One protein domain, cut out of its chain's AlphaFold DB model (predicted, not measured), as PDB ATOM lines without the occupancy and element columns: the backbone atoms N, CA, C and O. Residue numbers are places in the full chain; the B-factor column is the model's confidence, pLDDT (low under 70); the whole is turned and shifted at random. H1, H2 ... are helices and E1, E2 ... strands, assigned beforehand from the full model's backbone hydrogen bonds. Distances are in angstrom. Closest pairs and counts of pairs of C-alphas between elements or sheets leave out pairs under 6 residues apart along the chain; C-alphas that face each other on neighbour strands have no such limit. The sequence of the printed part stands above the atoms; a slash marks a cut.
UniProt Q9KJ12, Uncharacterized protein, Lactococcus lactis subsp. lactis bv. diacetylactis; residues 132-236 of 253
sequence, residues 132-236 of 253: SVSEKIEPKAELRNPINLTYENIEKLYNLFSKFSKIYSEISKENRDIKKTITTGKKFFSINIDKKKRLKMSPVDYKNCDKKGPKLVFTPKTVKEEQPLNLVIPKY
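What this domain is: This is residues 132 to 236 of the 253 residues of an uncharacterized protein of Lactococcus lactis subsp. lactis bv. diacetylactis (UniProt Q9KJ12). One strongly twisted antiparallel sheet of five strands has the long helix H2 running slantwise over one face, making two layers, and no named helix on the other. The strands follow one another as a meander, E1 E2 E3 E4 E5, each the antiparallel neighbour of the one before. The short helix H1 lies off the sheet, and two long links, residues 137 to 150 and 202 to 214, are tied by a short pairing. The printed part has 105 residues, with named elements in the order H1 H2 E1 E2 E3 E4 E5; the class is mixed, helices and strands, though under half of the residues are in named elements. The whole is compact, with a radius of gyration of the C-alphas of 13.8 A and spans of 39 by 33 by 28 A.

How they stand to each other: The edge strand E1, residues 178 to 184, forms a hairpin with E2, residues 187 to 193, at 156 degrees; N 180 and O 191 are 2.8 A apart. E2 forms a hairpin with E3, residues 199 to 201, at 140 degrees, with N 200 and O 192 at 2.7 A. E3 forms a hairpin with E4, residues 215 to 218, at 158 degrees, with N 216 and O 201 at 2.7 A. E4 forms a hairpin with the other edge strand, E5, residues 229 to 234, at 153 degrees, with N 217 and O 230 at 2.8 A. These N and O pairs are within hydrogen-bond range. H2, residues 151 to 171, is on the sheet at a height of 8.9 A, over E4 and slantwise to the strands, at 52 degrees to E4 on the local plane. Its closest C-alphas to E4 are those of Phe 161 and Phe 218, 6.6 A apart. H2 and E2 are near each other, with 5 pairs of C-alphas within 10 A. H1, residues 133 to 136, is apart from H2 and not on the sheet. Every O i to N i+4 pair of H2 is within hydrogen-bond range; H1 is too short for such a pair.

Where its parts are: E1 and E2 measure 19.3 A and 19.4 A, E5 16.4 A and H2 30.4 A. H1 begins at C-alpha 133 (10.804, -23.333, -9.537), H2 begins at C-alpha 151 (15.193, -11.589, -14.090), and E5 ends at C-alpha 234 (11.975, -25.395, 2.251).

The domain as a whole: The two C-alphas farthest apart, those of Ala 141 and Lys 173, are 39.1 A apart. The printed part has no cut. The links from H1 to H2 and from E3 to E4 are long; residues 143 to 144 pair antiparallel with residues 205 to 206. The mean pLDDT of the printed part is 80.5; it is under 70 at residues 139 to 144, 169 to 176, 184 and 205 to 212.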
ATOM      1  N   SER A 132      13.309 -22.121 -12.745       88.62
ATOM      2  CA  SER A 132      12.397 -23.231 -13.063       88.62
ATOM      3  C   SER A 132      11.600 -23.736 -11.852       88.62
ATOM      4  O   SER A 132      11.153 -24.884 -11.829       88.62
ATOM      5  N   VAL A 133      11.390 -22.900 -10.825       86.88
ATOM      6  CA  VAL A 133      10.804 -23.333  -9.537       86.88
ATOM      7  C   VAL A 133       9.480 -24.081  -9.704       86.88
ATOM      8  O   VAL A 133       9.222 -25.064  -9.012       86.88
ATOM      9  N   SER A 134       8.662 -23.666 -10.667       79.94
ATOM     10  CA  SER A 134       7.390 -24.295 -11.017       79.94
ATOM     11  C   SER A 134       7.533 -25.742 -11.499       79.94
ATOM     12  O   SER A 134       6.694 -26.583 -11.188       79.94
ATOM     13  N   GLU A 135       8.611 -26.050 -12.213       81.12
ATOM     14  CA  GLU A 135       8.909 -27.368 -12.770       81.12
ATOM     15  C   GLU A 135       9.619 -28.286 -11.772       81.12
ATOM     16  O   GLU A 135       9.618 -29.507 -11.943       81.12
ATOM     17  N   LYS A 136      10.254 -27.717 -10.743       80.56
ATOM     18  CA  LYS A 136      10.982 -28.457  -9.695       80.56
ATOM     19  C   LYS A 136      10.111 -28.777  -8.478       80.56
ATOM     20  O   LYS A 136      10.515 -29.544  -7.596       80.56
ATOM     21  N   ILE A 137       8.928 -28.180  -8.411       77.62
ATOM     22  CA  ILE A 137       7.940 -28.409  -7.368       77.62
ATOM     23  C   ILE A 137       7.110 -29.662  -7.673       77.62
ATOM     24  O   ILE A 137       6.689 -29.893  -8.801       77.62
ATOM     25  N   GLU A 138       6.803 -30.423  -6.621       70.50
ATOM     26  CA  GLU A 138       5.893 -31.567  -6.662       70.50
ATOM     27  C   GLU A 138       4.749 -31.384  -5.650       70.50
ATOM     28  O   GLU A 138       5.005 -30.851  -4.560       70.50
ATOM     29  N   PRO A 139       3.526 -31.870  -5.948       66.12
ATOM     30  CA  PRO A 139       3.123 -32.559  -7.182       66.12
ATOM     31  C   PRO A 139       2.805 -31.594  -8.342       66.12
ATOM     32  O   PRO A 139       2.100 -30.603  -8.154       66.12
ATOM     33  N   LYS A 140       3.268 -31.909  -9.562       65.25
ATOM     34  CA  LYS A 140       3.033 -31.069 -10.762       65.25
ATOM     35  C   LYS A 140       1.574 -31.003 -11.227       65.25
ATOM     36  O   LYS A 140       1.144 -29.978 -11.751       65.25
ATOM     37  N   ALA A 141       0.809 -32.079 -11.035       54.56
ATOM     38  CA  ALA A 141      -0.554 -32.232 -11.562       54.56
ATOM     39  C   ALA A 141      -1.587 -31.251 -10.963       54.56
ATOM     40  O   ALA A 141      -2.717 -31.167 -11.443       54.56
ATOM     41  N   GLU A 142      -1.209 -30.495  -9.931       63.41
ATOM     42  CA  GLU A 142      -2.099 -29.575  -9.216       63.41
ATOM     43  C   GLU A 142      -1.715 -28.101  -9.350       63.41
ATOM     44  O   GLU A 142      -2.355 -27.250  -8.723       63.41
ATOM     45  N   LEU A 143      -0.687 -27.786 -10.146       68.12
ATOM     46  CA  LEU A 143      -0.168 -26.429 -10.249       68.12
ATOM     47  C   LEU A 143      -1.055 -25.568 -11.150       68.12
ATOM     48  O   LEU A 143      -1.278 -25.864 -12.325       68.12
ATOM     49  N   ARG A 144      -1.523 -24.447 -10.608       67.00
ATOM     50  CA  ARG A 144      -2.164 -23.371 -11.365       67.00
ATOM     51  C   ARG A 144      -1.225 -22.177 -11.446       67.00
ATOM     52  O   ARG A 144      -0.559 -21.825 -10.477       67.00
ATOM     53  N   ASN A 145      -1.218 -21.534 -12.613       70.56
ATOM     54  CA  ASN A 145      -0.523 -20.269 -12.864       70.56
ATOM     55  C   ASN A 145       0.959 -20.258 -12.434       70.56
ATOM     56  O   ASN A 145       1.353 -19.335 -11.721       70.56
ATOM     57  N   PRO A 146       1.784 -21.235 -12.857       76.94
ATOM     58  CA  PRO A 146       3.198 -21.230 -12.510       76.94
ATOM     59  C   PRO A 146       3.876 -19.934 -12.966       76.94
ATOM     60  O   PRO A 146       3.597 -19.420 -14.060       76.94
ATOM     61  N   ILE A 147       4.757 -19.409 -12.115       78.81
ATOM     62  CA  ILE A 147       5.602 -18.259 -12.419       78.81
ATOM     63  C   ILE A 147       7.051 -18.728 -12.495       78.81
ATOM     64  O   ILE A 147       7.599 -19.220 -11.510       78.81
ATOM     65  N   ASN A 148       7.671 -18.527 -13.655       82.06
ATOM     66  CA  ASN A 148       9.111 -18.688 -13.813       82.06
ATOM     67  C   ASN A 148       9.790 -17.422 -13.295       82.06
ATOM     68  O   ASN A 148       9.445 -16.314 -13.720       82.06
ATOM     69  N   LEU A 149      10.727 -17.575 -12.365       88.94
ATOM     70  CA  LEU A 149      11.374 -16.458 -11.677       88.94
ATOM     71  C   LEU A 149      12.642 -16.031 -12.423       88.94
ATOM     72  O   LEU A 149      13.733 -16.038 -11.867       88.94
ATOM     73  N   THR A 150      12.483 -15.683 -13.700       88.81
ATOM     74  CA  THR A 150      13.539 -15.039 -14.493       88.81
ATOM     75  C   THR A 150      13.747 -13.597 -14.028       88.81
ATOM     76  O   THR A 150      12.861 -13.017 -13.395       88.81
ATOM     77  N   TYR A 151      14.878 -12.990 -14.398       86.75
ATOM     78  CA  TYR A 151      15.193 -11.589 -14.090       86.75
ATOM     79  C   TYR A 151      14.023 -10.631 -14.393       86.75
ATOM     80  O   TYR A 151      13.522  -9.944 -13.502       86.75
ATOM     81  N   GLU A 152      13.521 -10.644 -15.634       86.50
ATOM     82  CA  GLU A 152      12.444  -9.747 -16.084       86.50
ATOM     83  C   GLU A 152      11.144  -9.959 -15.288       86.50
ATOM     84  O   GLU A 152      10.429  -9.012 -14.946       86.50
ATOM     85  N   ASN A 153      10.827 -11.213 -14.956       89.75
ATOM     86  CA  ASN A 153       9.639 -11.529 -14.173       89.75
ATOM     87  C   ASN A 153       9.790 -11.116 -12.708       89.75
ATOM     88  O   ASN A 153       8.803 -10.706 -12.097       89.75
ATOM     89  N   ILE A 154      10.995 -11.197 -12.145       93.56
ATOM     90  CA  ILE A 154      11.270 -10.779 -10.770       93.56
ATOM     91  C   ILE A 154      11.097  -9.274 -10.618       93.56
ATOM     92  O   ILE A 154      10.433  -8.857  -9.674       93.56
ATOM     93  N   GLU A 155      11.591  -8.463 -11.553       93.50
ATOM     94  CA  GLU A 155      11.381  -7.012 -11.516       93.50
ATOM     95  C   GLU A 155       9.890  -6.649 -11.638       93.50
ATOM     96  O   GLU A 155       9.355  -5.854 -10.859       93.50
ATOM     97  N   LYS A 156       9.159  -7.296 -12.557       92.06
ATOM     98  CA  LYS A 156       7.700  -7.118 -12.684       92.06
ATOM     99  C   LYS A 156       6.962  -7.498 -11.399       92.06
ATOM    100  O   LYS A 156       6.074  -6.764 -10.959       92.06
ATOM    101  N   LEU A 157       7.326  -8.627 -10.785       91.69
ATOM    102  CA  LEU A 157       6.781  -9.055  -9.497       91.69
ATOM    103  C   LEU A 157       7.115  -8.054  -8.396       91.69
ATOM    104  O   LEU A 157       6.237  -7.702  -7.612       91.69
ATOM    105  N   TYR A 158       8.353  -7.574  -8.351       94.88
ATOM    106  CA  TYR A 158       8.807  -6.589  -7.386       94.88
ATOM    107  C   TYR A 158       7.955  -5.320  -7.451       94.88
ATOM    108  O   TYR A 158       7.376  -4.900  -6.448       94.88
ATOM    109  N   ASN A 159       7.784  -4.766  -8.652       93.06
ATOM    110  CA  ASN A 159       6.962  -3.583  -8.890       93.06
ATOM    111  C   ASN A 159       5.491  -3.815  -8.509       93.06
ATOM    112  O   ASN A 159       4.860  -2.951  -7.891       93.06
ATOM    113  N   LEU A 160       4.956  -5.003  -8.806       90.94
ATOM    114  CA  LEU A 160       3.609  -5.406  -8.402       90.94
ATOM    115  C   LEU A 160       3.455  -5.434  -6.872       90.94
ATOM    116  O   LEU A 160       2.525  -4.828  -6.332       90.94
ATOM    117  N   PHE A 161       4.371  -6.101  -6.163       92.25
ATOM    118  CA  PHE A 161       4.369  -6.168  -4.701       92.25
ATOM    119  C   PHE A 161       4.561  -4.793  -4.062       92.25
ATOM    120  O   PHE A 161       3.848  -4.465  -3.116       92.25
ATOM    121  N   SER A 162       5.459  -3.970  -4.606       91.81
ATOM    122  CA  SER A 162       5.692  -2.602  -4.149       91.81
ATOM    123  C   SER A 162       4.420  -1.758  -4.269       91.81
ATOM    124  O   SER A 162       3.985  -1.157  -3.283       91.81
ATOM    125  N   LYS A 163       3.729  -1.809  -5.418       89.81
ATOM    126  CA  LYS A 163       2.439  -1.130  -5.612       89.81
ATOM    127  C   LYS A 163       1.380  -1.605  -4.616       89.81
ATOM    128  O   LYS A 163       0.707  -0.775  -4.007       89.81
ATOM    129  N   PHE A 164       1.247  -2.916  -4.406       87.50
ATOM    130  CA  PHE A 164       0.300  -3.435  -3.417       87.50
ATOM    131  C   PHE A 164       0.664  -3.037  -1.992       87.50
ATOM    132  O   PHE A 164      -0.225  -2.693  -1.219       87.50
ATOM    133  N   SER A 165       1.948  -3.028  -1.642       87.94
ATOM    134  CA  SER A 165       2.385  -2.640  -0.303       87.94
ATOM    135  C   SER A 165       1.960  -1.213   0.055       87.94
ATOM    136  O   SER A 165       1.509  -0.998   1.176       87.94
ATOM    137  N   LYS A 166       1.987  -0.276  -0.906       84.94
ATOM    138  CA  LYS A 166       1.491   1.099  -0.726       84.94
ATOM    139  C   LYS A 166      -0.010   1.110  -0.429       84.94
ATOM    140  O   LYS A 166      -0.415   1.601   0.621       84.94
ATOM    141  N   ILE A 167      -0.805   0.432  -1.258       81.81
ATOM    142  CA  ILE A 167      -2.264   0.309  -1.077       81.81
ATOM    143  C   ILE A 167      -2.609  -0.265   0.309       81.81
ATOM    144  O   ILE A 167      -3.480   0.243   1.010       81.81
ATOM    145  N   TYR A 168      -1.917  -1.318   0.748       75.00
ATOM    146  CA  TYR A 168      -2.210  -1.953   2.038       75.00
ATOM    147  C   TYR A 168      -1.584  -1.249   3.240       75.00
ATOM    148  O   TYR A 168      -2.053  -1.446   4.365       75.00
ATOM    149  N   SER A 169      -0.565  -0.412   3.036       69.88
ATOM    150  CA  SER A 169      -0.045   0.455   4.093       69.88
ATOM    151  C   SER A 169      -1.100   1.464   4.554       69.88
ATOM    152  O   SER A 169      -1.216   1.689   5.758       69.88
ATOM    153  N   GLU A 170      -1.929   1.944   3.621       64.19
ATOM    154  CA  GLU A 170      -3.031   2.885   3.852       64.19
ATOM    155  C   GLU A 170      -4.269   2.201   4.461       64.19
ATOM    156  O   GLU A 170      -4.941   2.773   5.317       64.19
ATOM    157  N   ILE A 171      -4.550   0.949   4.073       57.25
ATOM    158  CA  ILE A 171      -5.753   0.207   4.501       57.25
ATOM    159  C   ILE A 171      -5.573  -0.497   5.864       57.25
ATOM    160  O   ILE A 171      -6.536  -0.662   6.613       57.25
ATOM    161  N   SER A 172      -4.361  -0.939   6.227       51.84
ATOM    162  CA  SER A 172      -4.159  -1.797   7.411       51.84
ATOM    163  C   SER A 172      -3.901  -1.015   8.710       51.84
ATOM    164  O   SER A 172      -2.759  -0.797   9.126       51.84
ATOM    165  N   LYS A 173      -4.995  -0.659   9.398       55.22
ATOM    166  CA  LYS A 173      -5.021  -0.472  10.868       55.22
ATOM    167  C   LYS A 173      -5.306  -1.780  11.625       55.22
ATOM    168  O   LYS A 173      -5.229  -1.817  12.847       55.22
ATOM    169  N   GLU A 174      -5.657  -2.850  10.914       56.44
ATOM    170  CA  GLU A 174      -6.081  -4.116  11.509       56.44
ATOM    171  C   GLU A 174      -4.898  -5.064  11.736       56.44
ATOM    172  O   GLU A 174      -4.140  -5.375  10.821       56.44
ATOM    173  N   ASN A 175      -4.767  -5.573  12.960       62.44
ATOM    174  CA  ASN A 175      -3.683  -6.460  13.385       62.44
ATOM    175  C   ASN A 175      -3.956  -7.940  13.006       62.44
ATOM    176  O   ASN A 175      -3.817  -8.846  13.833       62.44
ATOM    177  N   ARG A 176      -4.422  -8.190  11.770       66.75
ATOM    178  CA  ARG A 176      -4.832  -9.520  11.275       66.75
ATOM    179  C   ARG A 176      -4.271  -9.834   9.891       66.75
ATOM    180  O   ARG A 176      -4.002  -8.929   9.109       66.75
ATOM    181  N   ASP A 177      -4.151 -11.124   9.590       74.69
ATOM    182  CA  ASP A 177      -3.733 -11.581   8.267       74.69
ATOM    183  C   ASP A 177      -4.853 -11.334   7.242       74.69
ATOM    184  O   ASP A 177      -6.010 -11.700   7.464       74.69
ATOM    185  N   ILE A 178      -4.512 -10.733   6.101       79.75
ATOM    186  CA  ILE A 178      -5.462 -10.419   5.025       79.75
ATOM    187  C   ILE A 178      -5.155 -11.310   3.822       79.75
ATOM    188  O   ILE A 178      -4.031 -11.330   3.324       79.75
ATOM    189  N   LYS A 179      -6.160 -12.034   3.316       80.31
ATOM    190  CA  LYS A 179      -6.056 -12.820   2.077       80.31
ATOM    191  C   LYS A 179      -6.738 -12.080   0.930       80.31
ATOM    192  O   LYS A 179      -7.894 -11.676   1.053       80.31
ATOM    193  N   LYS A 180      -6.031 -11.904  -0.185       78.44
ATOM    194  CA  LYS A 180      -6.517 -11.201  -1.378       78.44
ATOM    195  C   LYS A 180      -6.211 -12.007  -2.625       78.44
ATOM    196  O   LYS A 180      -5.098 -12.492  -2.796       78.44
ATOM    197  N   THR A 181      -7.202 -12.120  -3.497       80.19
ATOM    198  CA  THR A 181      -7.041 -12.743  -4.809       80.19
ATOM    199  C   THR A 181      -6.848 -11.655  -5.848       80.19
ATOM    200  O   THR A 181      -7.582 -10.668  -5.858       80.19
ATOM    201  N   ILE A 182      -5.854 -11.835  -6.708       74.31
ATOM    202  CA  ILE A 182      -5.482 -10.895  -7.759       74.31
ATOM    203  C   ILE A 182      -5.630 -11.611  -9.085       74.31
ATOM    204  O   ILE A 182      -5.082 -12.699  -9.264       74.31
ATOM    205  N   THR A 183      -6.381 -11.000  -9.990       72.75
ATOM    206  CA  THR A 183      -6.640 -11.548 -11.316       72.75
ATOM    207  C   THR A 183      -5.858 -10.745 -12.342       72.75
ATOM    208  O   THR A 183      -6.060  -9.539 -12.468       72.75
ATOM    209  N   THR A 184      -4.987 -11.416 -13.091       68.00
ATOM    210  CA  THR A 184      -4.227 -10.814 -14.191       68.00
ATOM    211  C   THR A 184      -4.520 -11.604 -15.462       68.00
ATOM    212  O   THR A 184      -4.036 -12.725 -15.643       68.00
ATOM    213  N   GLY A 185      -5.369 -11.053 -16.333       75.62
ATOM    214  CA  GLY A 185      -5.914 -11.793 -17.473       75.62
ATOM    215  C   GLY A 185      -6.717 -13.013 -17.005       75.62
ATOM    216  O   GLY A 185      -7.675 -12.869 -16.255       75.62
ATOM    217  N   LYS A 186      -6.312 -14.220 -17.423       70.81
ATOM    218  CA  LYS A 186      -6.924 -15.497 -16.994       70.81
ATOM    219  C   LYS A 186      -6.274 -16.117 -15.745       70.81
ATOM    220  O   LYS A 186      -6.704 -17.183 -15.309       70.81
ATOM    221  N   LYS A 187      -5.217 -15.502 -15.197       70.50
ATOM    222  CA  LYS A 187      -4.472 -16.027 -14.043       70.50
ATOM    223  C   LYS A 187      -5.002 -15.433 -12.740       70.50
ATOM    224  O   LYS A 187      -5.328 -14.251 -12.692       70.50
ATOM    225  N   PHE A 188      -5.017 -16.244 -11.689       73.12
ATOM    226  CA  PHE A 188      -5.431 -15.870 -10.338       73.12
ATOM    227  C   PHE A 188      -4.293 -16.164  -9.364       73.12
ATOM    228  O   PHE A 188      -3.731 -17.261  -9.387       73.12
ATOM    229  N   PHE A 189      -3.979 -15.199  -8.506       76.38
ATOM    230  CA  PHE A 189      -2.923 -15.298  -7.506       76.38
ATOM    231  C   PHE A 189      -3.467 -14.932  -6.131       76.38
ATOM    232  O   PHE A 189      -4.102 -13.892  -5.967       76.38
ATOM    233  N   SER A 190      -3.206 -15.771  -5.129       82.25
ATOM    234  CA  SER A 190      -3.550 -15.473  -3.738       82.25
ATOM    235  C   SER A 190      -2.364 -14.814  -3.039       82.25
ATOM    236  O   SER A 190      -1.346 -15.462  -2.798       82.25
ATOM    237  N   ILE A 191      -2.530 -13.557  -2.635       85.19
ATOM    238  CA  ILE A 191      -1.588 -12.834  -1.781       85.19
ATOM    239  C   ILE A 191      -2.112 -12.838  -0.343       85.19
ATOM    240  O   ILE A 191      -3.253 -12.465  -0.073       85.19
ATOM    241  N   ASN A 192      -1.269 -13.277   0.585       87.50
ATOM    242  CA  ASN A 192      -1.480 -13.157   2.021       87.50
ATOM    243  C   ASN A 192      -0.629 -11.998   2.549       87.50
ATOM    244  O   ASN A 192       0.554 -11.907   2.235       87.50
ATOM    245  N   ILE A 193      -1.229 -11.120   3.338       86.81
ATOM    246  CA  ILE A 193      -0.553 -10.014   4.006       86.81
ATOM    247  C   ILE A 193      -0.524 -10.363   5.482       86.81
ATOM    248  O   ILE A 193      -1.587 -10.567   6.065       86.81
ATOM    249  N   ASP A 194       0.667 -10.460   6.064       86.12
ATOM    250  CA  ASP A 194       0.798 -10.798   7.480       86.12
ATOM    251  C   ASP A 194       0.689  -9.573   8.398       86.12
ATOM    252  O   ASP A 194       0.656  -8.427   7.950       86.12
ATOM    253  N   LYS A 195       0.687  -9.811   9.714       83.00
ATOM    254  CA  LYS A 195       0.664  -8.754  10.745       83.00
ATOM    255  C   LYS A 195       1.806  -7.733  10.647       83.00
ATOM    256  O   LYS A 195       1.659  -6.606  11.104       83.00
ATOM    257  N   LYS A 196       2.946  -8.108  10.055       84.81
ATOM    258  CA  LYS A 196       4.070  -7.196   9.776       84.81
ATOM    259  C   LYS A 196       3.926  -6.535   8.400       84.81
ATOM    260  O   LYS A 196       4.879  -5.955   7.899       84.81
ATOM    261  N   LYS A 197       2.752  -6.623   7.770       86.31
ATOM    262  CA  LYS A 197       2.448  -6.103   6.432       86.31
ATOM    263  C   LYS A 197       3.302  -6.729   5.321       86.31
ATOM    264  O   LYS A 197       3.370  -6.179   4.224       86.31
ATOM    265  N   ARG A 198       3.949  -7.878   5.562       91.12
ATOM    266  CA  ARG A 198       4.708  -8.595   4.525       91.12
ATOM    267  C   ARG A 198       3.738  -9.270   3.575       91.12
ATOM    268  O   ARG A 198       2.808  -9.944   4.019       91.12
ATOM    269  N   LEU A 199       3.986  -9.131   2.278       92.12
ATOM    270  CA  LEU A 199       3.162  -9.727   1.237       92.12
ATOM    271  C   LEU A 199       3.754 -11.085   0.860       92.12
ATOM    272  O   LEU A 199       4.938 -11.195   0.546       92.12
ATOM    273  N   LYS A 200       2.929 -12.127   0.908       91.38
ATOM    274  CA  LYS A 200       3.316 -13.521   0.703       91.38
ATOM    275  C   LYS A 200       2.482 -14.127  -0.408       91.38
ATOM    276  O   LYS A 200       1.255 -14.089  -0.359       91.38
ATOM    277  N   MET A 201       3.143 -14.745  -1.369       88.62
ATOM    278  CA  MET A 201       2.502 -15.432  -2.487       88.62
ATOM    279  C   MET A 201       3.280 -16.707  -2.769       88.62
ATOM    280  O   MET A 201       4.498 -16.723  -2.629       88.62
ATOM    281  N   SER A 202       2.622 -17.789  -3.161       86.50
ATOM    282  CA  SER A 202       3.372 -18.923  -3.702       86.50
ATOM    283  C   SER A 202       3.636 -18.673  -5.193       86.50
ATOM    284  O   SER A 202       2.736 -18.179  -5.873       86.50
ATOM    285  N   PRO A 203       4.843 -18.965  -5.722       82.38
ATOM    286  CA  PRO A 203       5.116 -18.851  -7.158       82.38
ATOM    287  C   PRO A 203       4.324 -19.879  -7.989       82.38
ATOM    288  O   PRO A 203       4.347 -19.835  -9.217       82.38
ATOM    289  N   VAL A 204       3.618 -20.794  -7.318       75.56
ATOM    290  CA  VAL A 204       2.669 -21.741  -7.894       75.56
ATOM    291  C   VAL A 204       1.435 -21.833  -6.994       75.56
ATOM    292  O   VAL A 204       1.556 -21.804  -5.772       75.56
ATOM    293  N   ASP A 205       0.240 -21.945  -7.559       66.44
ATOM    294  CA  ASP A 205      -0.976 -22.182  -6.775       66.44
ATOM    295  C   ASP A 205      -1.267 -23.690  -6.722       66.44
ATOM    296  O   ASP A 205      -1.296 -24.340  -7.767       66.44
ATOM    297  N   TYR A 206      -1.445 -24.256  -5.523       65.31
ATOM    298  CA  TYR A 206      -1.729 -25.685  -5.345       65.31
ATOM    299  C   TYR A 206      -3.216 -25.889  -5.096       65.31
ATOM    300  O   TYR A 206      -3.785 -25.277  -4.191       65.31
ATOM    301  N   LYS A 207      -3.830 -26.804  -5.850       55.03
ATOM    302  CA  LYS A 207      -5.254 -27.101  -5.693       55.03
ATOM    303  C   LYS A 207      -5.572 -27.770  -4.346       55.03
ATOM    304  O   LYS A 207      -6.608 -27.413  -3.807       55.03
ATOM    305  N   ASN A 208      -4.718 -28.656  -3.803       50.38
ATOM    306  CA  ASN A 208      -4.929 -29.356  -2.519       50.38
ATOM    307  C   ASN A 208      -3.616 -29.909  -1.899       50.38
ATOM    308  O   ASN A 208      -3.521 -31.091  -1.579       50.38
ATOM    309  N   CYS A 209      -2.577 -29.087  -1.719       44.53
ATOM    310  CA  CYS A 209      -1.297 -29.590  -1.202       44.53
ATOM    311  C   CYS A 209      -1.072 -29.234   0.280       44.53
ATOM    312  O   CYS A 209      -0.889 -28.065   0.622       44.53
ATOM    313  N   ASP A 210      -0.994 -30.253   1.146       45.84
ATOM    314  CA  ASP A 210      -0.588 -30.116   2.559       45.84
ATOM    315  C   ASP A 210       0.893 -29.713   2.715       45.84
ATOM    316  O   ASP A 210       1.328 -29.228   3.769       45.84
ATOM    317  N   LYS A 211       1.705 -29.889   1.661       50.34
ATOM    318  CA  LYS A 211       3.122 -29.511   1.672       50.34
ATOM    319  C   LYS A 211       3.277 -28.012   1.430       50.34
ATOM    320  O   LYS A 211       2.917 -27.469   0.390       50.34
ATOM    321  N   LYS A 212       3.903 -27.337   2.396       69.75
ATOM    322  CA  LYS A 212       4.303 -25.926   2.296       69.75
ATOM    323  C   LYS A 212       5.463 -25.799   1.297       69.75
ATOM    324  O   LYS A 212       6.616 -25.947   1.687       69.75
ATOM    325  N   GLY A 213       5.149 -25.549   0.027       80.69
ATOM    326  CA  GLY A 213       6.137 -25.278  -1.023       80.69
ATOM    327  C   GLY A 213       6.825 -23.907  -0.891       80.69
ATOM    328  O   GLY A 213       6.600 -23.194   0.095       80.69
ATOM    329  N   PRO A 214       7.655 -23.520  -1.880       89.31
ATOM    330  CA  PRO A 214       8.319 -22.224  -1.908       89.31
ATOM    331  C   PRO A 214       7.326 -21.058  -1.852       89.31
ATOM    332  O   PRO A 214       6.174 -21.169  -2.292       89.31
ATOM    333  N   LYS A 215       7.768 -19.929  -1.295       91.31
ATOM    334  CA  LYS A 215       6.947 -18.719  -1.146       91.31
ATOM    335  C   LYS A 215       7.750 -17.475  -1.478       91.31
ATOM    336  O   LYS A 215       8.815 -17.266  -0.915       91.31
ATOM    337  N   LEU A 216       7.196 -16.628  -2.330       94.00
ATOM    338  CA  LEU A 216       7.623 -15.250  -2.490       94.00
ATOM    339  C   LEU A 216       7.198 -14.459  -1.254       94.00
ATOM    340  O   LEU A 216       6.042 -14.542  -0.825       94.00
ATOM    341  N   VAL A 217       8.131 -13.714  -0.675       95.31
ATOM    342  CA  VAL A 217       7.911 -12.855   0.487       95.31
ATOM    343  C   VAL A 217       8.511 -11.490   0.197       95.31
ATOM    344  O   VAL A 217       9.729 -11.335   0.179       95.31
ATOM    345  N   PHE A 218       7.645 -10.505  -0.002       96.19
ATOM    346  CA  PHE A 218       8.027  -9.105  -0.097       96.19
ATOM    347  C   PHE A 218       7.904  -8.443   1.273       96.19
ATOM    348  O   PHE A 218       6.851  -8.508   1.923       96.19
ATOM    349  N   THR A 219       8.977  -7.793   1.705       94.69
ATOM    350  CA  THR A 219       9.010  -7.039   2.959       94.69
ATOM    351  C   THR A 219       8.891  -5.549   2.643       94.69
ATOM    352  O   THR A 219       9.700  -5.048   1.876       94.69
ATOM    353  N   PRO A 220       7.888  -4.827   3.172       92.06
ATOM    354  CA  PRO A 220       7.696  -3.413   2.855       92.06
ATOM    355  C   PRO A 220       8.685  -2.507   3.598       92.06
ATOM    356  O   PRO A 220       9.265  -2.905   4.611       92.06
ATOM    357  N   LYS A 221       8.773  -1.247   3.150       90.44
ATOM    358  CA  LYS A 221       9.666  -0.213   3.708       90.44
ATOM    359  C   LYS A 221       9.445   0.027   5.202       90.44
ATOM    360  O   LYS A 221      10.380   0.260   5.950       90.44
ATOM    361  N   THR A 222       8.203  -0.135   5.660       87.06
ATOM    362  CA  THR A 222       7.829  -0.036   7.080       87.06
ATOM    363  C   THR A 222       8.456  -1.120   7.963       87.06
ATOM    364  O   THR A 222       8.312  -1.061   9.180       87.06
ATOM    365  N   VAL A 223       9.070  -2.151   7.372       88.50
ATOM    366  CA  VAL A 223       9.741  -3.249   8.083       88.50
ATOM    367  C   VAL A 223      11.234  -3.293   7.776       88.50
ATOM    368  O   VAL A 223      12.014  -3.564   8.683       88.50
ATOM    369  N   LYS A 224      11.627  -3.091   6.513       90.69
ATOM    370  CA  LYS A 224      13.029  -3.101   6.072       90.69
ATOM    371  C   LYS A 224      13.194  -2.088   4.941       90.69
ATOM    372  O   LYS A 224      12.413  -2.123   3.988       90.69
ATOM    373  N   GLU A 225      14.171  -1.195   5.069       91.62
ATOM    374  CA  GLU A 225      14.354  -0.031   4.188       91.62
ATOM    375  C   GLU A 225      14.576  -0.444   2.733       91.62
ATOM    376  O   GLU A 225      14.001   0.139   1.820       91.62
ATOM    377  N   GLU A 226      15.345  -1.509   2.523       93.50
ATOM    378  CA  GLU A 226      15.684  -2.045   1.209       93.50
ATOM    379  C   GLU A 226      14.578  -2.909   0.593       93.50
ATOM    380  O   GLU A 226      14.744  -3.471  -0.481       93.50
ATOM    381  N   GLN A 227      13.429  -3.036   1.255       94.81
ATOM    382  CA  GLN A 227      12.226  -3.660   0.707       94.81
ATOM    383  C   GLN A 227      12.457  -5.007  -0.022       94.81
ATOM    384  O   GLN A 227      12.093  -5.137  -1.196       94.81
ATOM    385  N   PRO A 228      13.096  -6.013   0.604       96.56
ATOM    386  CA  PRO A 228      13.548  -7.192  -0.120       96.56
ATOM    387  C   PRO A 228      12.379  -8.083  -0.556       96.56
ATOM    388  O   PRO A 228      11.455  -8.374   0.218       96.56
ATOM    389  N   LEU A 229      12.469  -8.582  -1.786       97.56
ATOM    390  CA  LEU A 229      11.690  -9.689  -2.321       97.56
ATOM    391  C   LEU A 229      12.525 -10.966  -2.220       97.56
ATOM    392  O   LEU A 229      13.551 -11.105  -2.880       97.56
ATOM    393  N   ASN A 230      12.057 -11.916  -1.418       97.25
ATOM    394  CA  ASN A 230      12.733 -13.190  -1.210       97.25
ATOM    395  C   ASN A 230      11.922 -14.360  -1.761       97.25
ATOM    396  O   ASN A 230      10.697 -14.380  -1.623       97.25
ATOM    397  N   LEU A 231      12.601 -15.390  -2.265       95.94
ATOM    398  CA  LEU A 231      12.049 -16.735  -2.373       95.94
ATOM    399  C   LEU A 231      12.429 -17.530  -1.122       95.94
ATOM    400  O   LEU A 231      13.584 -17.885  -0.912       95.94
ATOM    401  N   VAL A 232      11.444 -17.837  -0.287       94.62
ATOM    402  CA  VAL A 232      11.616 -18.710   0.872       94.62
ATOM    403  C   VAL A 232      11.446 -20.157   0.429       94.62
ATOM    404  O   VAL A 232      10.349 -20.565   0.039       94.62
ATOM    405  N   ILE A 233      12.529 -20.930   0.496       92.56
ATOM    406  CA  ILE A 233      12.606 -22.312   0.019       92.56
ATOM    407  C   ILE A 233      12.685 -23.269   1.221       92.56
ATOM    408  O   ILE A 233      13.541 -23.093   2.091       92.56
ATOM    409  N   PRO A 234      11.825 -24.301   1.294       92.31
ATOM    410  CA  PRO A 234      11.975 -25.395   2.251       92.31
ATOM    411  C   PRO A 234      13.312 -26.137   2.147       92.31
ATOM    412  O   PRO A 234      13.785 -26.444   1.052       92.31
ATOM    413  N   LYS A 235      13.868 -26.530   3.299       93.50
ATOM    414  CA  LYS A 235      15.131 -27.277   3.407       93.50
ATOM    415  C   LYS A 235      15.191 -28.510   2.509       93.50
ATOM    416  O   LYS A 235      16.251 -28.766   1.954       93.50
ATOM    417  N   TYR A 236      14.074 -29.218   2.336       90.81
ATOM    418  CA  TYR A 236      14.019 -30.430   1.519       90.81
ATOM    419  C   TYR A 236      14.230 -30.175   0.019       90.81
ATOM    420  O   TYR A 236      14.631 -31.089  -0.694       90.81
TER     421      TYR A 236